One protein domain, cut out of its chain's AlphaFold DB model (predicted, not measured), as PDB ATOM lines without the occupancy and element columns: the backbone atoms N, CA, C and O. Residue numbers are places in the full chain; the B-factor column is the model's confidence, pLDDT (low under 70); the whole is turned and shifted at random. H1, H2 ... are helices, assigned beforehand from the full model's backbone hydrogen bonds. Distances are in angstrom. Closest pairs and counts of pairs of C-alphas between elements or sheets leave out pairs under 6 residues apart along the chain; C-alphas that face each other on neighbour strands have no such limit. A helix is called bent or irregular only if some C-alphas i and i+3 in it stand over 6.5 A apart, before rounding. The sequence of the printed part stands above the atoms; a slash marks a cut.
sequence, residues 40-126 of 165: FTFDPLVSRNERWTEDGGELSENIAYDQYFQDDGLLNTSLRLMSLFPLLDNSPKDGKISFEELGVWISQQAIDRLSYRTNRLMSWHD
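This is residues 40 to 126 of the 165 residues of the protein "Calcium-binding EF hand family protein, putative isoform 2" of Hibiscus syriacus (UniProt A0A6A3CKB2). The printed part makes a flat, loose, open frame: H1, a long loop of residues 55 to 76, the short helix H2 and the long helix H3 follow one another round a largely empty middle. H3 forms one long side, with its far part, residues 117 to 125, and Asp 126 sticking out, while H2 stands crosswise to it near its first residues and H1 lies clear of both. The printed part has 87 residues with three named helices, in the order H1, H2, H3, and no named strand; its class is all helix, with 48 residues in the helices. The whole is loose, with a radius of gyration of the C-alphas of 16.0 A and spans of 41 by 41 by 18 A.

After residues 40 to 45, H1 covers residues 46 to 54 and begins with C-alpha 46 at (145.820, 166.510, 147.806). Residues 55 to 76 hold no named element. H2 covers residues 77 to 88, 15.7 A from first to last C-alpha, with C-alpha 77 at (141.665, 165.833, 159.757). H2 is irregular, but only just: C-alphas 83 and 86 are 6.6 A apart, and its line is a rough one. H3, the longest helix, covers residues 99 to 125, 38.4 A from first to last C-alpha, and ends with C-alpha 125 at (166.979, 162.513, 132.191).

H1 touches no helix; it is apart from H2 and apart from H3. H2 and H3 only just touch, with 3 pairs of C-alphas within 8 A. The closest C-alphas of the two are those of Leu 88 and Glu 101, 6.0 A apart. H2 touches H3 with residue 88 alone, and H3 touches H2 with residues 101 to 105 alone. Their lines are about perpendicular, at 81 degrees, and their centres are 20.2 A apart. In H3 every O i to N i+4 pair is within hydrogen-bond range; in H1 4 of 5 are, and in H2 6 of 8.

The two C-alphas farthest apart are those of Asp 94 and Asp 126, 46.7 A. The printed part has no cut. The link from H1 to H2 is long, with 22 residues, and the link from H2 to H3 is short but not tight, with 10. Residues 51 to 58, of which 51 to 54 belong to H1, stand free, and so do residues 117 to 126, of which 117 to 125 belong to H3. Without these stretches the body has 69 residues and spans 37 by 30 by 16 A. The mean pLDDT of the printed part is 72.5; residues 40 to 75 are under 70, and H1 has a mean of 53.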
ATOM      1  N   PHE A  40     145.023 156.563 140.999       45.94
ATOM      2  CA  PHE A  40     145.032 156.701 142.467       45.94
ATOM      3  C   PHE A  40     146.266 157.336 143.138       45.94
ATOM      4  O   PHE A  40     147.100 156.656 143.717       45.94
ATOM      5  N   THR A  41     146.296 158.673 143.208       50.50
ATOM      6  CA  THR A  41     147.174 159.386 144.155       50.50
ATOM      7  C   THR A  41     146.488 159.594 145.525       50.50
ATOM      8  O   THR A  41     145.372 160.109 145.613       50.50
ATOM      9  N   PHE A  42     147.191 159.122 146.564       56.09
ATOM     10  CA  PHE A  42     147.401 159.468 147.992       56.09
ATOM     11  C   PHE A  42     146.337 160.137 148.863       56.09
ATOM     12  O   PHE A  42     146.303 159.940 150.074       56.09
ATOM     13  N   ASP A  43     145.468 160.925 148.284       57.34
ATOM     14  CA  ASP A  43     144.336 161.555 148.931       57.34
ATOM     15  C   ASP A  43     143.595 162.191 147.759       57.34
ATOM     16  O   ASP A  43     144.216 162.980 147.027       57.34
ATOM     17  N   PRO A  44     142.319 161.862 147.510       56.50
ATOM     18  CA  PRO A  44     141.563 162.466 146.417       56.50
ATOM     19  C   PRO A  44     141.661 164.003 146.391       56.50
ATOM     20  O   PRO A  44     141.503 164.615 145.332       56.50
ATOM     21  N   LEU A  45     141.947 164.616 147.546       54.34
ATOM     22  CA  LEU A  45     141.967 166.051 147.792       54.34
ATOM     23  C   LEU A  45     143.358 166.680 147.605       54.34
ATOM     24  O   LEU A  45     143.470 167.691 146.916       54.34
ATOM     25  N   VAL A  46     144.437 166.055 148.092       59.09
ATOM     26  CA  VAL A  46     145.820 166.510 147.806       59.09
ATOM     27  C   VAL A  46     146.116 166.385 146.313       59.09
ATOM     28  O   VAL A  46     146.611 167.314 145.684       59.09
ATOM     29  N   SER A  47     145.668 165.285 145.710       58.28
ATOM     30  CA  SER A  47     145.791 165.033 144.271       58.28
ATOM     31  C   SER A  47     144.978 165.997 143.417       58.28
ATOM     32  O   SER A  47     145.186 166.081 142.207       58.28
ATOM     33  N   ARG A  48     143.964 166.648 143.997       51.72
ATOM     34  CA  ARG A  48     143.244 167.735 143.341       51.72
ATOM     35  C   ARG A  48     144.162 168.950 143.326       51.72
ATOM     36  O   ARG A  48     144.513 169.389 142.243       51.72
ATOM     37  N   ASN A  49     144.626 169.411 144.482       51.69
ATOM     38  CA  ASN A  49     145.452 170.617 144.595       51.69
ATOM     39  C   ASN A  49     146.766 170.528 143.799       51.69
ATOM     40  O   ASN A  49     147.110 171.475 143.101       51.69
ATOM     41  N   GLU A  50     147.443 169.376 143.806       55.84
ATOM     42  CA  GLU A  50     148.644 169.134 142.989       55.84
ATOM     43  C   GLU A  50     148.357 169.156 141.473       55.84
ATOM     44  O   GLU A  50     149.205 169.568 140.691       55.84
ATOM     45  N   ARG A  51     147.148 168.768 141.035       50.81
ATOM     46  CA  ARG A  51     146.744 168.808 139.615       50.81
ATOM     47  C   ARG A  51     146.559 170.229 139.086       50.81
ATOM     48  O   ARG A  51     146.901 170.491 137.940       50.81
ATOM     49  N   TRP A  52     146.001 171.131 139.890       45.72
ATOM     50  CA  TRP A  52     145.655 172.487 139.438       45.72
ATOM     51  C   TRP A  52     146.848 173.450 139.482       45.72
ATOM     52  O   TRP A  52     146.901 174.382 138.681       45.72
ATOM     53  N   THR A  53     147.835 173.189 140.348       52.00
ATOM     54  CA  THR A  53     149.103 173.936 140.393       52.00
ATOM     55  C   THR A  53     150.057 173.548 139.261       52.00
ATOM     56  O   THR A  53     150.819 174.394 138.794       52.00
ATOM     57  N   GLU A  54     149.996 172.307 138.766       53.50
ATOM     58  CA  GLU A  54     150.783 171.858 137.609       53.50
ATOM     59  C   GLU A  54     150.256 172.396 136.258       53.50
ATOM     60  O   GLU A  54     151.051 172.557 135.331       53.50
ATOM     61  N   ASP A  55     148.959 172.716 136.149       52.38
ATOM     62  CA  ASP A  55     148.305 173.188 134.910       52.38
ATOM     63  C   ASP A  55     148.244 174.730 134.769       52.38
ATOM     64  O   ASP A  55     147.702 175.244 133.790       52.38
ATOM     65  N   GLY A  56     148.823 175.492 135.707       51.50
ATOM     66  CA  GLY A  56     148.916 176.959 135.614       51.50
ATOM     67  C   GLY A  56     147.585 177.706 135.779       51.50
ATOM     68  O   GLY A  56     147.470 178.850 135.340       51.50
ATOM     69  N   GLY A  57     146.577 177.073 136.386       48.47
ATOM     70  CA  GLY A  57     145.303 177.713 136.707       48.47
ATOM     71  C   GLY A  57     145.445 178.669 137.891       48.47
ATOM     72  O   GLY A  57     145.870 178.262 138.970       48.47
ATOM     73  N   GLU A  58     145.079 179.935 137.687       44.59
ATOM     74  CA  GLU A  58     144.955 180.931 138.753       44.59
ATOM     75  C   GLU A  58     143.927 180.442 139.783       44.59
ATOM     76  O   GLU A  58     142.820 180.014 139.439       44.59
ATOM     77  N   LEU A  59     144.342 180.422 141.047       46.69
ATOM     78  CA  LEU A  59     143.577 179.870 142.154       46.69
ATOM     79  C   LEU A  59     142.218 180.580 142.255       46.69
ATOM     80  O   LEU A  59     142.147 181.775 142.525       46.69
ATOM     81  N   SER A  60     141.115 179.832 142.168       46.53
ATOM     82  CA  SER A  60     139.941 180.185 142.973       46.53
ATOM     83  C   SER A  60     140.313 179.862 144.421       46.53
ATOM     84  O   SER A  60     140.005 178.792 144.943       46.53
ATOM     85  N   GLU A  61     141.099 180.761 145.009       49.16
ATOM     86  CA  GLU A  61     141.894 180.581 146.228       49.16
ATOM     87  C   GLU A  61     141.049 180.246 147.463       49.16
ATOM     88  O   GLU A  61     141.572 179.690 148.414       49.16
ATOM     89  N   ASN A  62     139.728 180.457 147.416       48.97
ATOM     90  CA  ASN A  62     138.877 180.378 148.606       48.97
ATOM     91  C   ASN A  62     138.054 179.081 148.731       48.97
ATOM     92  O   ASN A  62     137.845 178.581 149.826       48.97
ATOM     93  N   ILE A  63     137.582 178.451 147.646       51.38
ATOM     94  CA  ILE A  63     136.543 177.399 147.804       51.38
ATOM     95  C   ILE A  63     137.128 176.043 148.244       51.38
ATOM     96  O   ILE A  63     136.488 175.292 148.979       51.38
ATOM     97  N   ALA A  64     138.343 175.709 147.799       53.53
ATOM     98  CA  ALA A  64     138.993 174.431 148.107       53.53
ATOM     99  C   ALA A  64     140.063 174.524 149.209       53.53
ATOM    100  O   ALA A  64     140.553 173.488 149.646       53.53
ATOM    101  N   TYR A  65     140.441 175.726 149.647       51.72
ATOM    102  CA  TYR A  65     141.401 175.930 150.735       51.72
ATOM    103  C   TYR A  65     140.672 176.058 152.079       51.72
ATOM    104  O   TYR A  65     140.952 175.269 152.981       51.72
ATOM    105  N   ASP A  66     139.649 176.917 152.154       55.22
ATOM    106  CA  ASP A  66     138.873 177.204 153.378       55.22
ATOM    107  C   ASP A  66     138.080 175.994 153.896       55.22
ATOM    108  O   ASP A  66     137.741 175.889 155.071       55.22
ATOM    109  N   GLN A  67     137.771 175.033 153.021       57.41
ATOM    110  CA  GLN A  67     137.077 173.813 153.430       57.41
ATOM    111  C   GLN A  67     138.025 172.788 154.085       57.41
ATOM    112  O   GLN A  67     137.559 171.909 154.808       57.41
ATOM    113  N   TYR A  68     139.340 172.863 153.850       56.56
ATOM    114  CA  TYR A  68     140.284 171.772 154.156       56.56
ATOM    115  C   TYR A  68     141.442 172.169 155.057       56.56
ATOM    116  O   TYR A  68     142.019 171.302 155.719       56.56
ATOM    117  N   PHE A  69     141.747 173.454 155.117       59.62
ATOM    118  CA  PHE A  69     142.529 174.041 156.181       59.62
ATOM    119  C   PHE A  69     141.560 174.778 157.094       59.62
ATOM    120  O   PHE A  69     140.671 175.481 156.629       59.62
ATOM    121  N   GLN A  70     141.690 174.558 158.396       64.75
ATOM    122  CA  GLN A  70     141.092 175.459 159.367       64.75
ATOM    123  C   GLN A  70     141.694 176.857 159.165       64.75
ATOM    124  O   GLN A  70     142.762 176.993 158.562       64.75
ATOM    125  N   ASP A  71     141.030 177.888 159.681       64.12
ATOM    126  CA  ASP A  71     141.460 179.288 159.538       64.12
ATOM    127  C   ASP A  71     142.901 179.545 160.048       64.12
ATOM    128  O   ASP A  71     143.522 180.548 159.710       64.12
ATOM    129  N   ASP A  72     143.458 178.626 160.844       69.19
ATOM    130  CA  ASP A  72     144.832 178.629 161.357       69.19
ATOM    131  C   ASP A  72     145.852 177.878 160.469       69.19
ATOM    132  O   ASP A  72     147.025 177.753 160.828       69.19
ATOM    133  N   GLY A  73     145.432 177.374 159.306       62.47
ATOM    134  CA  GLY A  73     146.262 176.594 158.389       62.47
ATOM    135  C   GLY A  73     146.441 175.125 158.789       62.47
ATOM    136  O   GLY A  73     147.238 174.420 158.160       62.47
ATOM    137  N   LEU A  74     145.730 174.625 159.806       61.25
ATOM    138  CA  LEU A  74     145.767 173.213 160.185       61.25
ATOM    139  C   LEU A  74     144.847 172.373 159.301       61.25
ATOM    140  O   LEU A  74     143.712 172.735 159.009       61.25
ATOM    141  N   LEU A  75     145.317 171.189 158.907       64.69
ATOM    142  CA  LEU A  75     144.525 170.252 158.112       64.69
ATOM    143  C   LEU A  75     143.254 169.827 158.865       64.69
ATOM    144  O   LEU A  75     143.321 169.299 159.982       64.69
ATOM    145  N   ASN A  76     142.095 169.956 158.214       73.06
ATOM    146  CA  ASN A  76     140.830 169.412 158.696       73.06
ATOM    147  C   ASN A  76     140.856 167.877 158.613       73.06
ATOM    148  O   ASN A  76     140.417 167.243 157.649       73.06
ATOM    149  N   THR A  77     141.423 167.275 159.656       72.06
ATOM    150  CA  THR A  77     141.665 165.833 159.757       72.06
ATOM    151  C   THR A  77     140.355 165.040 159.709       72.06
ATOM    152  O   THR A  77     140.321 163.952 159.139       72.06
ATOM    153  N   SER A  78     139.255 165.604 160.214       77.94
ATOM    154  CA  SER A  78     137.933 164.974 160.201       77.94
ATOM    155  C   SER A  78     137.385 164.790 158.785       77.94
ATOM    156  O   SER A  78     136.978 163.686 158.430       77.94
ATOM    157  N   LEU A  79     137.421 165.833 157.945       74.88
ATOM    158  CA  LEU A  79     136.980 165.732 156.545       74.88
ATOM    159  C   LEU A  79     137.838 164.752 155.747       74.88
ATOM    160  O   LEU A  79     137.329 163.988 154.925       74.88
ATOM    161  N   ARG A  80     139.143 164.737 156.027       75.12
ATOM    162  CA  ARG A  80     140.078 163.808 155.400       75.12
ATOM    163  C   ARG A  80     139.739 162.356 155.736       75.12
ATOM    164  O   ARG A  80     139.640 161.527 154.836       75.12
ATOM    165  N   LEU A  81     139.509 162.060 157.013       79.25
ATOM    166  CA  LEU A  81     139.099 160.729 157.460       79.25
ATOM    167  C   LEU A  81     137.741 160.333 156.879       79.25
ATOM    168  O   LEU A  81     137.594 159.208 156.420       79.25
ATOM    169  N   MET A  82     136.779 161.254 156.810       80.94
ATOM    170  CA  MET A  82     135.456 160.992 156.233       80.94
ATOM    171  C   MET A  82     135.520 160.608 154.743       80.94
ATOM    172  O   MET A  82     134.715 159.805 154.281       80.94
ATOM    173  N   SER A  83     136.494 161.145 154.002       78.19
ATOM    174  CA  SER A  83     136.746 160.798 152.597       78.19
ATOM    175  C   SER A  83     137.541 159.495 152.437       78.19
ATOM    176  O   SER A  83     137.230 158.677 151.574       78.19
ATOM    177  N   LEU A  84     138.567 159.285 153.268       80.00
ATOM    178  CA  LEU A  84     139.464 158.129 153.165       80.00
ATOM    179  C   LEU A  84     138.845 156.845 153.711       80.00
ATOM    180  O   LEU A  84     139.023 155.788 153.117       80.00
ATOM    181  N   PHE A  85     138.119 156.918 154.824       86.88
ATOM    182  CA  PHE A  85     137.622 155.737 155.527       86.88
ATOM    183  C   PHE A  85     136.797 154.804 154.620       86.88
ATOM    184  O   PHE A  85     137.136 153.624 154.551       86.88
ATOM    185  N   PRO A  86     135.824 155.292 153.818       87.75
ATOM    186  CA  PRO A  86     135.055 154.434 152.909       87.75
ATOM    187  C   PRO A  86     135.856 153.874 151.722       87.75
ATOM    188  O   PRO A  86     135.353 153.007 151.006       87.75
ATOM    189  N   LEU A  87     137.051 154.413 151.451       84.06
ATOM    190  CA  LEU A  87     137.965 153.903 150.423       84.06
ATOM    191  C   LEU A  87     138.853 152.777 150.961       84.06
ATOM    192  O   LEU A  87     139.278 151.929 150.178       84.06
ATOM    193  N   LEU A  88     139.162 152.801 152.261       87.69
ATOM    194  CA  LEU A  88     139.978 151.786 152.925       87.69
ATOM    195  C   LEU A  88     139.128 150.587 153.370       87.69
ATOM    196  O   LEU A  88     139.548 149.460 153.143       87.69
ATOM    197  N   ASP A  89     137.946 150.834 153.942       91.69
ATOM    198  CA  ASP A  89     136.956 149.812 154.315       91.69
ATOM    199  C   ASP A  89     136.281 149.265 153.045       91.69
ATOM    200  O   ASP A  89     135.296 149.813 152.532       91.69
ATOM    201  N   ASN A  90     136.889 148.240 152.449       84.94
ATOM    202  CA  ASN A  90     136.556 147.772 151.107       84.94
ATOM    203  C   ASN A  90     136.082 146.318 151.091       84.94
ATOM    204  O   ASN A  90     135.173 145.997 150.317       84.94
ATOM    205  N   SER A  91     136.671 145.428 151.895       84.75
ATOM    206  CA  SER A  91     136.268 144.019 151.899       84.75
ATOM    207  C   SER A  91     136.742 143.269 153.155       84.75
ATOM    208  O   SER A  91     137.918 142.918 153.231       84.75
ATOM    209  N   PRO A  92     135.833 142.929 154.091       90.62
ATOM    210  CA  PRO A  92     134.407 143.275 154.127       90.62
ATOM    211  C   PRO A  92     134.178 144.752 154.477       90.62
ATOM    212  O   PRO A  92     134.962 145.322 155.210       90.62
ATOM    213  N   LYS A  93     133.064 145.336 154.012       92.12
ATOM    214  CA  LYS A  93     132.637 146.681 154.432       92.12
ATOM    215  C   LYS A  93     131.980 146.638 155.803       92.12
ATOM    216  O   LYS A  93     130.753 146.529 155.890       92.12
ATOM    217  N   ASP A  94     132.782 146.625 156.855       94.81
ATOM    218  CA  ASP A  94     132.324 146.395 158.227       94.81
ATOM    219  C   ASP A  94     132.420 147.636 159.126       94.81
ATOM    220  O   ASP A  94     132.126 147.570 160.326       94.81
ATOM    221  N   GLY A  95     132.771 148.784 158.543       93.50
ATOM    222  CA  GLY A  95     132.952 150.026 159.275       93.50
ATOM    223  C   GLY A  95     134.222 150.023 160.122       93.50
ATOM    224  O   GLY A  95     134.303 150.786 161.090       93.50
ATOM    225  N   LYS A  96     135.197 149.167 159.808       93.31
ATOM    226  CA  LYS A  96     136.529 149.126 160.413       93.31
ATOM    227  C   LYS A  96     137.570 149.098 159.300       93.31
ATOM    228  O   LYS A  96     137.263 148.960 158.129       93.31
ATOM    229  N   ILE A  97     138.825 149.297 159.684       92.25
ATOM    230  CA  ILE A  97     139.954 149.139 158.772       92.25
ATOM    231  C   ILE A  97     140.796 148.008 159.334       92.25
ATOM    232  O   ILE A  97     141.395 148.134 160.407       92.25
ATOM    233  N   SER A  98     140.810 146.888 158.628       94.94
ATOM    234  CA  SER A  98     141.646 145.743 158.963       94.94
ATOM    235  C   SER A  98     143.119 145.998 158.615       94.94
ATOM    236  O   SER A  98     143.472 146.899 157.849       94.94
ATOM    237  N   PHE A  99     144.013 145.177 159.175       94.00
ATOM    238  CA  PHE A  99     145.437 145.205 158.823       94.00
ATOM    239  C   PHE A  99     145.662 144.967 157.324       94.00
ATOM    240  O   PHE A  99     146.522 145.606 156.724       94.00
ATOM    241  N   GLU A 100     144.890 144.059 156.726       93.75
ATOM    242  CA  GLU A 100     144.998 143.723 155.310       93.75
ATOM    243  C   GLU A 100     144.596 144.906 154.428       93.75
ATOM    244  O   GLU A 100     145.360 145.298 153.549       93.75
ATOM    245  N   GLU A 101     143.461 145.545 154.713       92.88
ATOM    246  CA  GLU A 101     142.986 146.720 153.973       92.88
ATOM    247  C   GLU A 101     143.972 147.883 154.041       92.88
ATOM    248  O   GLU A 101     144.338 148.466 153.014       92.88
ATOM    249  N   LEU A 102     144.467 148.184 155.243       90.06
ATOM    250  CA  LEU A 102     145.477 149.218 155.418       90.06
ATOM    251  C   LEU A 102     146.792 148.839 154.723       90.06
ATOM    252  O   LEU A 102     147.424 149.690 154.097       90.06
ATOM    253  N   GLY A 103     147.203 147.573 154.801       90.19
ATOM    254  CA  GLY A 103     148.424 147.066 154.179       90.19
ATOM    255  C   GLY A 103     148.388 147.140 152.653       90.19
ATOM    256  O   GLY A 103     149.353 147.605 152.036       90.19
ATOM    257  N   VAL A 104     147.265 146.755 152.040       89.06
ATOM    258  CA  VAL A 104     147.021 146.892 150.597       89.06
ATOM    259  C   VAL A 104     147.068 148.360 150.200       89.06
ATOM    260  O   VAL A 104     147.780 148.717 149.260       89.06
ATOM    261  N   TRP A 105     146.380 149.228 150.946       85.50
ATOM    262  CA  TRP A 105     146.355 150.658 150.659       85.50
ATOM    263  C   TRP A 105     147.755 151.285 150.732       85.50
ATOM    264  O   TRP A 105     148.185 151.915 149.768       85.50
ATOM    265  N   ILE A 106     148.512 151.060 151.814       84.25
ATOM    266  CA  ILE A 106     149.882 151.589 151.971       84.25
ATOM    267  C   ILE A 106     150.795 151.091 150.849       84.25
ATOM    268  O   ILE A 106     151.566 151.873 150.287       84.25
ATOM    269  N   SER A 107     150.713 149.803 150.510       87.75
ATOM    270  CA  SER A 107     151.548 149.202 149.467       87.75
ATOM    271  C   SER A 107     151.252 149.812 148.101       87.75
ATOM    272  O   SER A 107     152.176 150.233 147.404       87.75
ATOM    273  N   GLN A 108     149.970 149.938 147.756       83.88
ATOM    274  CA  GLN A 108     149.537 150.577 146.518       83.88
ATOM    275  C   GLN A 108     150.029 152.027 146.454       83.88
ATOM    276  O   GLN A 108     150.653 152.429 145.475       83.88
ATOM    277  N   GLN A 109     149.880 152.782 147.546       79.06
ATOM    278  CA  GLN A 109     150.374 154.156 147.622       79.06
ATOM    279  C   GLN A 109     151.895 154.269 147.453       79.06
ATOM    280  O   GLN A 109     152.385 155.186 146.787       79.06
ATOM    281  N   ALA A 110     152.664 153.351 148.039       81.31
ATOM    282  CA  ALA A 110     154.114 153.325 147.876       81.31
ATOM    283  C   ALA A 110     154.515 153.041 146.420       81.31
ATOM    284  O   ALA A 110     155.390 153.732 145.883       81.31
ATOM    285  N   ILE A 111     153.855 152.073 145.776       83.81
ATOM    286  CA  ILE A 111     154.078 151.708 144.373       83.81
ATOM    287  C   ILE A 111     153.754 152.884 143.455       83.81
ATOM    288  O   ILE A 111     154.583 153.242 142.617       83.81
ATOM    289  N   ASP A 112     152.600 153.522 143.632       78.62
ATOM    290  CA  ASP A 112     152.162 154.628 142.779       78.62
ATOM    291  C   ASP A 112     153.101 155.831 142.910       78.62
ATOM    292  O   ASP A 112     153.541 156.402 141.906       78.62
ATOM    293  N   ARG A 113     153.517 156.170 144.140       74.56
ATOM    294  CA  ARG A 113     154.481 157.251 144.396       74.56
ATOM    295  C   ARG A 113     155.840 156.969 143.769       74.56
ATOM    296  O   ARG A 113     156.435 157.868 143.167       74.56
ATOM    297  N   LEU A 114     156.359 155.757 143.946       83.50
ATOM    298  CA  LEU A 114     157.652 155.381 143.387       83.50
ATOM    299  C   LEU A 114     157.584 155.385 141.860       83.50
ATOM    300  O   LEU A 114     158.441 155.985 141.221       83.50
ATOM    301  N   SER A 115     156.522 154.826 141.285       82.81
ATOM    302  CA  SER A 115     156.298 154.783 139.839       82.81
ATOM    303  C   SER A 115     156.186 156.178 139.232       82.81
ATOM    304  O   SER A 115     156.841 156.465 138.233       82.81
ATOM    305  N   TYR A 116     155.421 157.088 139.849       78.62
ATOM    306  CA  TYR A 116     155.331 158.479 139.398       78.62
ATOM    307  C   TYR A 116     156.701 159.162 139.394       78.62
ATOM    308  O   TYR A 116     157.088 159.774 138.397       78.62
ATOM    309  N   ARG A 117     157.465 159.025 140.484       78.62
ATOM    310  CA  ARG A 117     158.813 159.601 140.597       78.62
ATOM    311  C   ARG A 117     159.766 159.028 139.560       78.62
ATOM    312  O   ARG A 117     160.465 159.801 138.914       78.62
ATOM    313  N   THR A 118     159.756 157.714 139.369       84.50
ATOM    314  CA  THR A 118     160.567 157.036 138.356       84.50
ATOM    315  C   THR A 118     160.211 157.530 136.961       84.50
ATOM    316  O   THR A 118     161.100 157.930 136.217       84.50
ATOM    317  N   ASN A 119     158.923 157.613 136.623       83.81
ATOM    318  CA  ASN A 119     158.472 158.118 135.326       83.81
ATOM    319  C   ASN A 119     158.889 159.576 135.095       83.81
ATOM    320  O   ASN A 119     159.330 159.931 134.003       83.81
ATOM    321  N   ARG A 120     158.786 160.428 136.121       82.44
ATOM    322  CA  ARG A 120     159.253 161.819 136.055       82.44
ATOM    323  C   ARG A 120     160.762 161.886 135.852       82.44
ATOM    324  O   ARG A 120     161.206 162.642 134.993       82.44
ATOM    325  N   LEU A 121     161.525 161.095 136.602       87.50
ATOM    326  CA  LEU A 121     162.980 161.054 136.514       87.50
ATOM    327  C   LEU A 121     163.441 160.575 135.134       87.50
ATOM    328  O   LEU A 121     164.267 161.243 134.519       87.50
ATOM    329  N   MET A 122     162.833 159.504 134.613       88.38
ATOM    330  CA  MET A 122     163.035 159.035 133.240       88.38
ATOM    331  C   MET A 122     162.736 160.150 132.244       88.38
ATOM    332  O   MET A 122     163.620 160.547 131.503       88.38
ATOM    333  N   SER A 123     161.549 160.762 132.297       86.75
ATOM    334  CA  SER A 123     161.185 161.842 131.364       86.75
ATOM    335  C   SER A 123     162.106 163.063 131.425       86.75
ATOM    336  O   SER A 123     162.175 163.843 130.472       86.75
ATOM    337  N   TRP A 124     162.774 163.272 132.562       88.75
ATOM    338  CA  TRP A 124     163.671 164.395 132.755       88.75
ATOM    339  C   TRP A 124     165.093 164.083 132.297       88.75
ATOM    340  O   TRP A 124     165.717 164.969 131.718       88.75
ATOM    341  N   HIS A 125     165.597 162.867 132.508       90.12
ATOM    342  CA  HIS A 125     166.979 162.513 132.191       90.12
ATOM    343  C   HIS A 125     167.155 161.775 130.873       90.12
ATOM    344  O   HIS A 125     168.108 162.094 130.181       90.12
ATOM    345  N   ASP A 126     166.267 160.853 130.510       93.31
ATOM    346  CA  ASP A 126     166.329 160.117 129.244       93.31
ATOM    347  C   ASP A 126     166.076 161.098 128.085       93.31
ATOM    348  O   ASP A 126     164.938 161.452 127.755       93.31
TER     349      ASP A 126